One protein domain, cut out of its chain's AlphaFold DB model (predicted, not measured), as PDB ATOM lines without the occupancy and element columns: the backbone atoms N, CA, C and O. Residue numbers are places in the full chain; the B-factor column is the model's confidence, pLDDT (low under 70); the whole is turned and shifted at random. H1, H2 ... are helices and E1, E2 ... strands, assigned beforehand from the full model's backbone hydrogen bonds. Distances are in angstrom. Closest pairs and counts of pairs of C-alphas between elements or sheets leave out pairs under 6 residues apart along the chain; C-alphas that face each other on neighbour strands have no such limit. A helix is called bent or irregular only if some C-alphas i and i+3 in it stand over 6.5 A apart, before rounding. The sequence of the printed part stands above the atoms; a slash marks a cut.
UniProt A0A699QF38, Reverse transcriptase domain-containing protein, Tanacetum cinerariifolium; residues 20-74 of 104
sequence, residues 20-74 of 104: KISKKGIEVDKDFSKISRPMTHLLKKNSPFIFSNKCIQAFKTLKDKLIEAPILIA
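This is residues 20 to 74 of the 104 residues of the protein "Reverse transcriptase domain-containing protein" of Tanacetum cinerariifolium (UniProt A0A699QF38). Look first for two helices, H1 and H2, packed on each other as a helical hairpin: the chain runs along H1, makes a wide loop of which residues 43 to 48 stick out, and folds back along H2. A small two-stranded hairpin, E1 and E2, leads into H1, with residues 21 to 27 sticking out, and residues 66 to 74 stick out as a tail that includes the last residues of H2. The 55 printed residues hold two named strands and two named helices in the order E1, E2, H1, H2; the two-stranded sheet is antiparallel, and the class is mixed, helices and strands. The whole is loose, with a radius of gyration of the C-alphas of 13.7 A, and flat, spanning 41 by 25 by 13 A.

Find C-alpha 20 at (227.016, 258.060, 261.892), where E1 begins; this strand covers residues 20 to 22 and is 6.4 A long. E2 covers residues 25 to 28 and is 9.9 A long. H1 covers residues 30 to 41, from C-alpha 30 at (236.810, 255.252, 262.482), and is 16.0 A long. It is irregular: C-alphas 35 and 38 are 7.2 A apart. H2, the longest helix, covers residues 53 to 67; it runs 21.5 A and ends at C-alpha 67, at (231.735, 267.058, 249.179).

Begin at the sheet, where E1 and E2 form an antiparallel hairpin with 158 degrees between their directions. The C-alphas of Ile 21 and Ile 26 face each other at 4.7 A. Look there for N 20 and O 27, 2.7 A apart, and N 25 and O 22, 2.9 A apart, both within hydrogen-bond range. From E2 a tight link of one residue leads to H1. H1 and H2 touch, and their closest C-alphas are those of Pro 38 and Cys 55, 5.3 A apart. They run opposite ways at a steep tilt of 43 degrees, as a helical hairpin. E1 is apart from H1 and from H2, and E2 is apart from H2. In H2 every O i to N i+4 pair is within hydrogen-bond range; in H1, 6 of 8 are.

The two C-alphas farthest apart are those of Asn 46, in the link from H1 to H2, and Ala 74, at 44.6 A. That link is long, with 11 residues, while the one from E1 to E2 is tight. Without the stretches that stand free, the body of 33 residues spans 28 by 18 by 10 A. The printed part has no cut. The mean pLDDT of the printed part is 78.7; look for values under 70 at residues 20 to 28 and 68 to 73.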
ATOM      1  N   LYS A  20     228.041 258.773 262.643       59.62
ATOM      2  CA  LYS A  20     227.016 258.060 261.892       59.62
ATOM      3  C   LYS A  20     225.833 257.820 262.810       59.62
ATOM      4  O   LYS A  20     225.949 257.129 263.820       59.62
ATOM      5  N   ILE A  21     224.681 258.360 262.445       58.00
ATOM      6  CA  ILE A  21     223.459 258.189 263.226       58.00
ATOM      7  C   ILE A  21     222.730 256.942 262.713       58.00
ATOM      8  O   ILE A  21     222.492 256.790 261.513       58.00
ATOM      9  N   SER A  22     222.427 256.009 263.619       54.12
ATOM     10  CA  SER A  22     221.685 254.782 263.317       54.12
ATOM     11  C   SER A  22     220.724 254.407 264.447       54.12
ATOM     12  O   SER A  22     220.853 254.888 265.571       54.12
ATOM     13  N   LYS A  23     219.824 253.448 264.188       49.62
ATOM     14  CA  LYS A  23     218.943 252.843 265.209       49.62
ATOM     15  C   LYS A  23     219.695 252.268 266.416       49.62
ATOM     16  O   LYS A  23     219.134 252.184 267.500       49.62
ATOM     17  N   LYS A  24     220.953 251.845 266.231       51.84
ATOM     18  CA  LYS A  24     221.800 251.298 267.305       51.84
ATOM     19  C   LYS A  24     222.450 252.390 268.163       51.84
ATOM     20  O   LYS A  24     223.132 252.071 269.131       51.84
ATOM     21  N   GLY A  25     222.231 253.657 267.817       52.81
ATOM     22  CA  GLY A  25     222.847 254.819 268.436       52.81
ATOM     23  C   GLY A  25     223.766 255.565 267.472       52.81
ATOM     24  O   GLY A  25     223.803 255.308 266.263       52.81
ATOM     25  N   ILE A  26     224.500 256.517 268.040       60.28
ATOM     26  CA  ILE A  26     225.509 257.304 267.337       60.28
ATOM     27  C   ILE A  26     226.809 256.497 267.317       60.28
ATOM     28  O   ILE A  26     227.404 256.233 268.361       60.28
ATOM     29  N   GLU A  27     227.262 256.121 266.129       58.78
ATOM     30  CA  GLU A  27     228.548 255.461 265.912       58.78
ATOM     31  C   GLU A  27     229.563 256.471 265.380       58.78
ATOM     32  O   GLU A  27     229.205 257.416 264.690       58.78
ATOM     33  N   VAL A  28     230.845 256.299 265.690       62.75
ATOM     34  CA  VAL A  28     231.911 257.128 265.111       62.75
ATOM     35  C   VAL A  28     232.502 256.390 263.920       62.75
ATOM     36  O   VAL A  28     232.964 255.254 264.066       62.75
ATOM     37  N   ASP A  29     232.538 257.037 262.758       70.75
ATOM     38  CA  ASP A  29     233.311 256.554 261.622       70.75
ATOM     39  C   ASP A  29     234.804 256.590 261.983       70.75
ATOM     40  O   ASP A  29     235.407 257.643 262.217       70.75
ATOM     41  N   LYS A  30     235.413 255.403 262.066       70.69
ATOM     42  CA  LYS A  30     236.810 255.252 262.482       70.69
ATOM     43  C   LYS A  30     237.786 255.898 261.507       70.69
ATOM     44  O   LYS A  30     238.862 256.307 261.942       70.69
ATOM     45  N   ASP A  31     237.456 255.979 260.226       76.50
ATOM     46  CA  ASP A  31     238.331 256.591 259.232       76.50
ATOM     47  C   ASP A  31     238.212 258.111 259.275       76.50
ATOM     48  O   ASP A  31     239.233 258.803 259.278       76.50
ATOM     49  N   PHE A  32     237.005 258.633 259.483       78.25
ATOM     50  CA  PHE A  32     236.807 260.066 259.700       78.25
ATOM     51  C   PHE A  32     237.446 260.549 261.012       78.25
ATOM     52  O   PHE A  32     238.126 261.575 261.037       78.25
ATOM     53  N   SER A  33     237.332 259.764 262.088       81.00
ATOM     54  CA  SER A  33     237.957 260.053 263.386       81.00
ATOM     55  C   SER A  33     239.484 260.175 263.301       81.00
ATOM     56  O   SER A  33     240.093 261.028 263.954       81.00
ATOM     57  N   LYS A  34     240.137 259.358 262.461       85.88
ATOM     58  CA  LYS A  34     241.588 259.464 262.224       85.88
ATOM     59  C   LYS A  34     241.948 260.779 261.539       85.88
ATOM     60  O   LYS A  34     242.944 261.395 261.923       85.88
ATOM     61  N   ILE A  35     241.148 261.205 260.561       87.56
ATOM     62  CA  ILE A  35     241.362 262.450 259.815       87.56
ATOM     63  C   ILE A  35     241.110 263.661 260.721       87.56
ATOM     64  O   ILE A  35     241.903 264.596 260.710       87.56
ATOM     65  N   SER A  36     240.065 263.634 261.555       87.25
ATOM     66  CA  SER A  36     239.708 264.745 262.447       87.25
ATOM     67  C   SER A  36     240.597 264.850 263.692       87.25
ATOM     68  O   SER A  36     240.630 265.896 264.341       87.25
ATOM     69  N   ARG A  37     241.384 263.818 264.019       89.88
ATOM     70  CA  ARG A  37     242.245 263.778 265.216       89.88
ATOM     71  C   ARG A  37     243.146 265.010 265.425       89.88
ATOM     72  O   ARG A  37     243.254 265.455 266.569       89.88
ATOM     73  N   PRO A  38     243.824 265.577 264.404       91.38
ATOM     74  CA  PRO A  38     244.624 266.787 264.588       91.38
ATOM     75  C   PRO A  38     243.772 267.985 265.018       91.38
ATOM     76  O   PRO A  38     244.191 268.742 265.887       91.38
ATOM     77  N   MET A  39     242.558 268.098 264.472       90.50
ATOM     78  CA  MET A  39     241.598 269.150 264.803       90.50
ATOM     79  C   MET A  39     241.031 268.978 266.214       90.50
ATOM     80  O   MET A  39     241.013 269.932 266.986       90.50
ATOM     81  N   THR A  40     240.627 267.763 266.597       89.25
ATOM     82  CA  THR A  40     240.071 267.504 267.938       89.25
ATOM     83  C   THR A  40     241.106 267.682 269.048       89.25
ATOM     84  O   THR A  40     240.752 268.031 270.173       89.25
ATOM     85  N   HIS A  41     242.400 267.516 268.750       89.50
ATOM     86  CA  HIS A  41     243.465 267.822 269.705       89.50
ATOM     87  C   HIS A  41     243.488 269.308 270.093       89.50
ATOM     88  O   HIS A  41     243.731 269.615 271.257       89.50
ATOM     89  N   LEU A  42     243.166 270.219 269.168       90.19
ATOM     90  CA  LEU A  42     243.132 271.663 269.438       90.19
ATOM     91  C   LEU A  42     242.089 272.049 270.495       90.19
ATOM     92  O   LEU A  42     242.212 273.098 271.116       90.19
ATOM     93  N   LEU A  43     241.078 271.201 270.707       88.88
ATOM     94  CA  LEU A  43     240.000 271.418 271.673       88.88
ATOM     95  C   LEU A  43     240.314 270.835 273.059       88.88
ATOM     96  O   LEU A  43     239.509 270.964 273.983       88.88
ATOM     97  N   LYS A  44     241.460 270.161 273.235       91.19
ATOM     98  CA  LYS A  44     241.813 269.578 274.531       91.19
ATOM     99  C   LYS A  44     242.149 270.666 275.541       91.19
ATOM    100  O   LYS A  44     242.951 271.562 275.284       91.19
ATOM    101  N   LYS A  45     241.602 270.504 276.746       92.75
ATOM    102  CA  LYS A  45     241.928 271.345 277.898       92.75
ATOM    103  C   LYS A  45     243.446 271.383 278.120       92.75
ATOM    104  O   LYS A  45     244.102 270.344 278.074       92.75
ATOM    105  N   ASN A  46     243.977 272.573 278.398       91.00
ATOM    106  CA  ASN A  46     245.398 272.831 278.663       91.00
ATOM    107  C   ASN A  46     246.354 272.505 277.497       91.00
ATOM    108  O   ASN A  46     247.555 272.364 277.718       91.00
ATOM    109  N   SER A  47     245.853 272.384 276.264       87.75
ATOM    110  CA  SER A  47     246.695 272.288 275.070       87.75
ATOM    111  C   SER A  47     246.832 273.667 274.414       87.75
ATOM    112  O   SER A  47     245.828 274.375 274.300       87.75
ATOM    113  N   PRO A  48     248.037 274.087 273.987       90.19
ATOM    114  CA  PRO A  48     248.181 275.327 273.237       90.19
ATOM    115  C   PRO A  48     247.475 275.202 271.882       90.19
ATOM    116  O   PRO A  48     247.638 274.208 271.168       90.19
ATOM    117  N   PHE A  49     246.711 276.227 271.505       93.31
ATOM    118  CA  PHE A  49     246.033 276.269 270.211       93.31
ATOM    119  C   PHE A  49     247.049 276.564 269.099       93.31
ATOM    120  O   PHE A  49     247.320 277.714 268.765       93.31
ATOM    121  N   ILE A  50     247.653 275.512 268.544       94.19
ATOM    122  CA  ILE A  50     248.634 275.616 267.459       94.19
ATOM    123  C   ILE A  50     248.042 274.996 266.197       94.19
ATOM    124  O   ILE A  50     248.064 273.775 266.012       94.19
ATOM    125  N   PHE A  51     247.550 275.847 265.296       94.12
ATOM    126  CA  PHE A  51     246.981 275.423 264.019       94.12
ATOM    127  C   PHE A  51     248.077 275.021 263.018       94.12
ATOM    128  O   PHE A  51     248.464 275.766 262.123       94.12
ATOM    129  N   SER A  52     248.635 273.832 263.229       95.06
ATOM    130  CA  SER A  52     249.770 273.308 262.461       95.06
ATOM    131  C   SER A  52     249.401 272.896 261.030       95.06
ATOM    132  O   SER A  52     248.235 272.672 260.702       95.06
ATOM    133  N   ASN A  53     250.413 272.649 260.191       96.31
ATOM    134  CA  ASN A  53     250.223 272.094 258.843       96.31
ATOM    135  C   ASN A  53     249.425 270.777 258.833       96.31
ATOM    136  O   ASN A  53     248.658 270.535 257.905       96.31
ATOM    137  N   LYS A  54     249.542 269.955 259.888       93.81
ATOM    138  CA  LYS A  54     248.727 268.739 260.046       93.81
ATOM    139  C   LYS A  54     247.240 269.062 260.225       93.81
ATOM    140  O   LYS A  54     246.401 268.332 259.713       93.81
ATOM    141  N   CYS A  55     246.916 270.155 260.918       93.38
ATOM    142  CA  CYS A  55     245.538 270.628 261.079       93.38
ATOM    143  C   CYS A  55     244.992 271.175 259.756       93.38
ATOM    144  O   CYS A  55     243.871 270.854 259.386       93.38
ATOM    145  N   ILE A  56     245.809 271.916 258.998       94.50
ATOM    146  CA  ILE A  56     245.435 272.409 257.662       94.50
ATOM    147  C   ILE A  56     245.130 271.247 256.712       94.50
ATOM    148  O   ILE A  56     244.120 271.274 256.013       94.50
ATOM    149  N   GLN A  57     245.995 270.229 256.678       95.06
ATOM    150  CA  GLN A  57     245.783 269.040 255.850       95.06
ATOM    151  C   GLN A  57     244.516 268.294 256.269       95.06
ATOM    152  O   GLN A  57     243.668 268.047 255.419       95.06
ATOM    153  N   ALA A  58     244.342 268.032 257.569       91.38
ATOM    154  CA  ALA A  58     243.127 267.422 258.100       91.38
ATOM    155  C   ALA A  58     241.871 268.208 257.703       91.38
ATOM    156  O   ALA A  58     240.925 267.627 257.188       91.38
ATOM    157  N   PHE A  59     241.874 269.532 257.869       89.94
ATOM    158  CA  PHE A  59     240.744 270.384 257.508       89.94
ATOM    159  C   PHE A  59     240.418 270.335 256.011       89.94
ATOM    160  O   PHE A  59     239.250 270.244 255.644       89.94
ATOM    161  N   LYS A  60     241.431 270.367 255.134       91.38
ATOM    162  CA  LYS A  60     241.224 270.225 253.684       91.38
ATOM    163  C   LYS A  60     240.615 268.868 253.345       91.38
ATOM    164  O   LYS A  60     239.568 268.838 252.717       91.38
ATOM    165  N   THR A  61     241.194 267.783 253.856       88.38
ATOM    166  CA  THR A  61     240.669 266.432 253.638       88.38
ATOM    167  C   THR A  61     239.243 266.277 254.162       88.38
ATOM    168  O   THR A  61     238.431 265.641 253.505       88.38
ATOM    169  N   LEU A  62     238.910 266.872 255.312       84.38
ATOM    170  CA  LEU A  62     237.540 266.868 255.834       84.38
ATOM    171  C   LEU A  62     236.579 267.581 254.883       84.38
ATOM    172  O   LEU A  62     235.529 267.031 254.579       84.38
ATOM    173  N   LYS A  63     236.939 268.767 254.375       84.12
ATOM    174  CA  LYS A  63     236.118 269.471 253.379       84.12
ATOM    175  C   LYS A  63     235.921 268.642 252.117       84.12
ATOM    176  O   LYS A  63     234.790 268.541 251.667       84.12
ATOM    177  N   ASP A  64     236.991 268.048 251.591       84.19
ATOM    178  CA  ASP A  64     236.933 267.220 250.382       84.19
ATOM    179  C   ASP A  64     236.014 266.009 250.611       84.19
ATOM    180  O   ASP A  64     235.112 265.744 249.827       84.19
ATOM    181  N   LYS A  65     236.138 265.338 251.763       77.06
ATOM    182  CA  LYS A  65     235.268 264.213 252.134       77.06
ATOM    183  C   LYS A  65     233.809 264.612 252.345       77.06
ATOM    184  O   LYS A  65     232.936 263.800 252.068       77.06
ATOM    185  N   LEU A  66     233.539 265.835 252.805       72.38
ATOM    186  CA  LEU A  66     232.179 266.365 252.958       72.38
ATOM    187  C   LEU A  66     231.497 266.681 251.618       72.38
ATOM    188  O   LEU A  66     230.275 266.788 251.581       72.38
ATOM    189  N   ILE A  67     232.263 266.823 250.532       72.62
ATOM    190  CA  ILE A  67     231.735 267.058 249.179       72.62
ATOM    191  C   ILE A  67     231.820 265.814 248.274       72.62
ATOM    192  O   ILE A  67     231.370 265.859 247.131       72.62
ATOM    193  N   GLU A  68     232.374 264.703 248.769       68.31
ATOM    194  CA  GLU A  68     232.464 263.418 248.066       68.31
ATOM    195  C   GLU A  68     231.208 262.541 248.295       68.31
ATOM    196  O   GLU A  68     230.537 262.597 249.327       68.31
ATOM    197  N   ALA A  69     230.872 261.689 247.319       48.59
ATOM    198  CA  ALA A  69     229.782 260.712 247.440       48.59
ATOM    199  C   ALA A  69     230.086 259.687 248.565       48.59
ATOM    200  O   ALA A  69     231.234 259.252 248.672       48.59
ATOM    201  N   PRO A  70     229.107 259.277 249.407       54.25
ATOM    202  CA  PRO A  70     227.666 259.172 249.140       54.25
ATOM    203  C   PRO A  70     226.810 260.339 249.672       54.25
ATOM    204  O   PRO A  70     225.606 260.181 249.842       54.25
ATOM    205  N   ILE A  71     227.396 261.506 249.953       54.50
ATOM    206  CA  ILE A  71     226.659 262.660 250.506       54.50
ATOM    207  C   ILE A  71     225.746 263.314 249.444       54.50
ATOM    208  O   ILE A  71     224.706 263.875 249.774       54.50
ATOM    209  N   LEU A  72     226.085 263.168 248.158       55.00
ATOM    210  CA  LEU A  72     225.292 263.595 246.997       55.00
ATOM    211  C   LEU A  72     224.670 262.375 246.296       55.00
ATOM    212  O   LEU A  72     225.099 261.979 245.213       55.00
ATOM    213  N   ILE A  73     223.686 261.734 246.926       64.31
ATOM    214  CA  ILE A  73     222.806 260.782 246.229       64.31
ATOM    215  C   ILE A  73     221.738 261.596 245.492       64.31
ATOM    216  O   ILE A  73     221.268 262.612 246.007       64.31
ATOM    217  N   ALA A  74     221.371 261.179 244.277       71.19
ATOM    218  CA  ALA A  74     220.276 261.816 243.554       71.19
ATOM    219  C   ALA A  74     219.002 261.783 244.421       71.19
ATOM    220  O   ALA A  74     218.673 260.719 244.953       71.19
TER     221      ALA A  74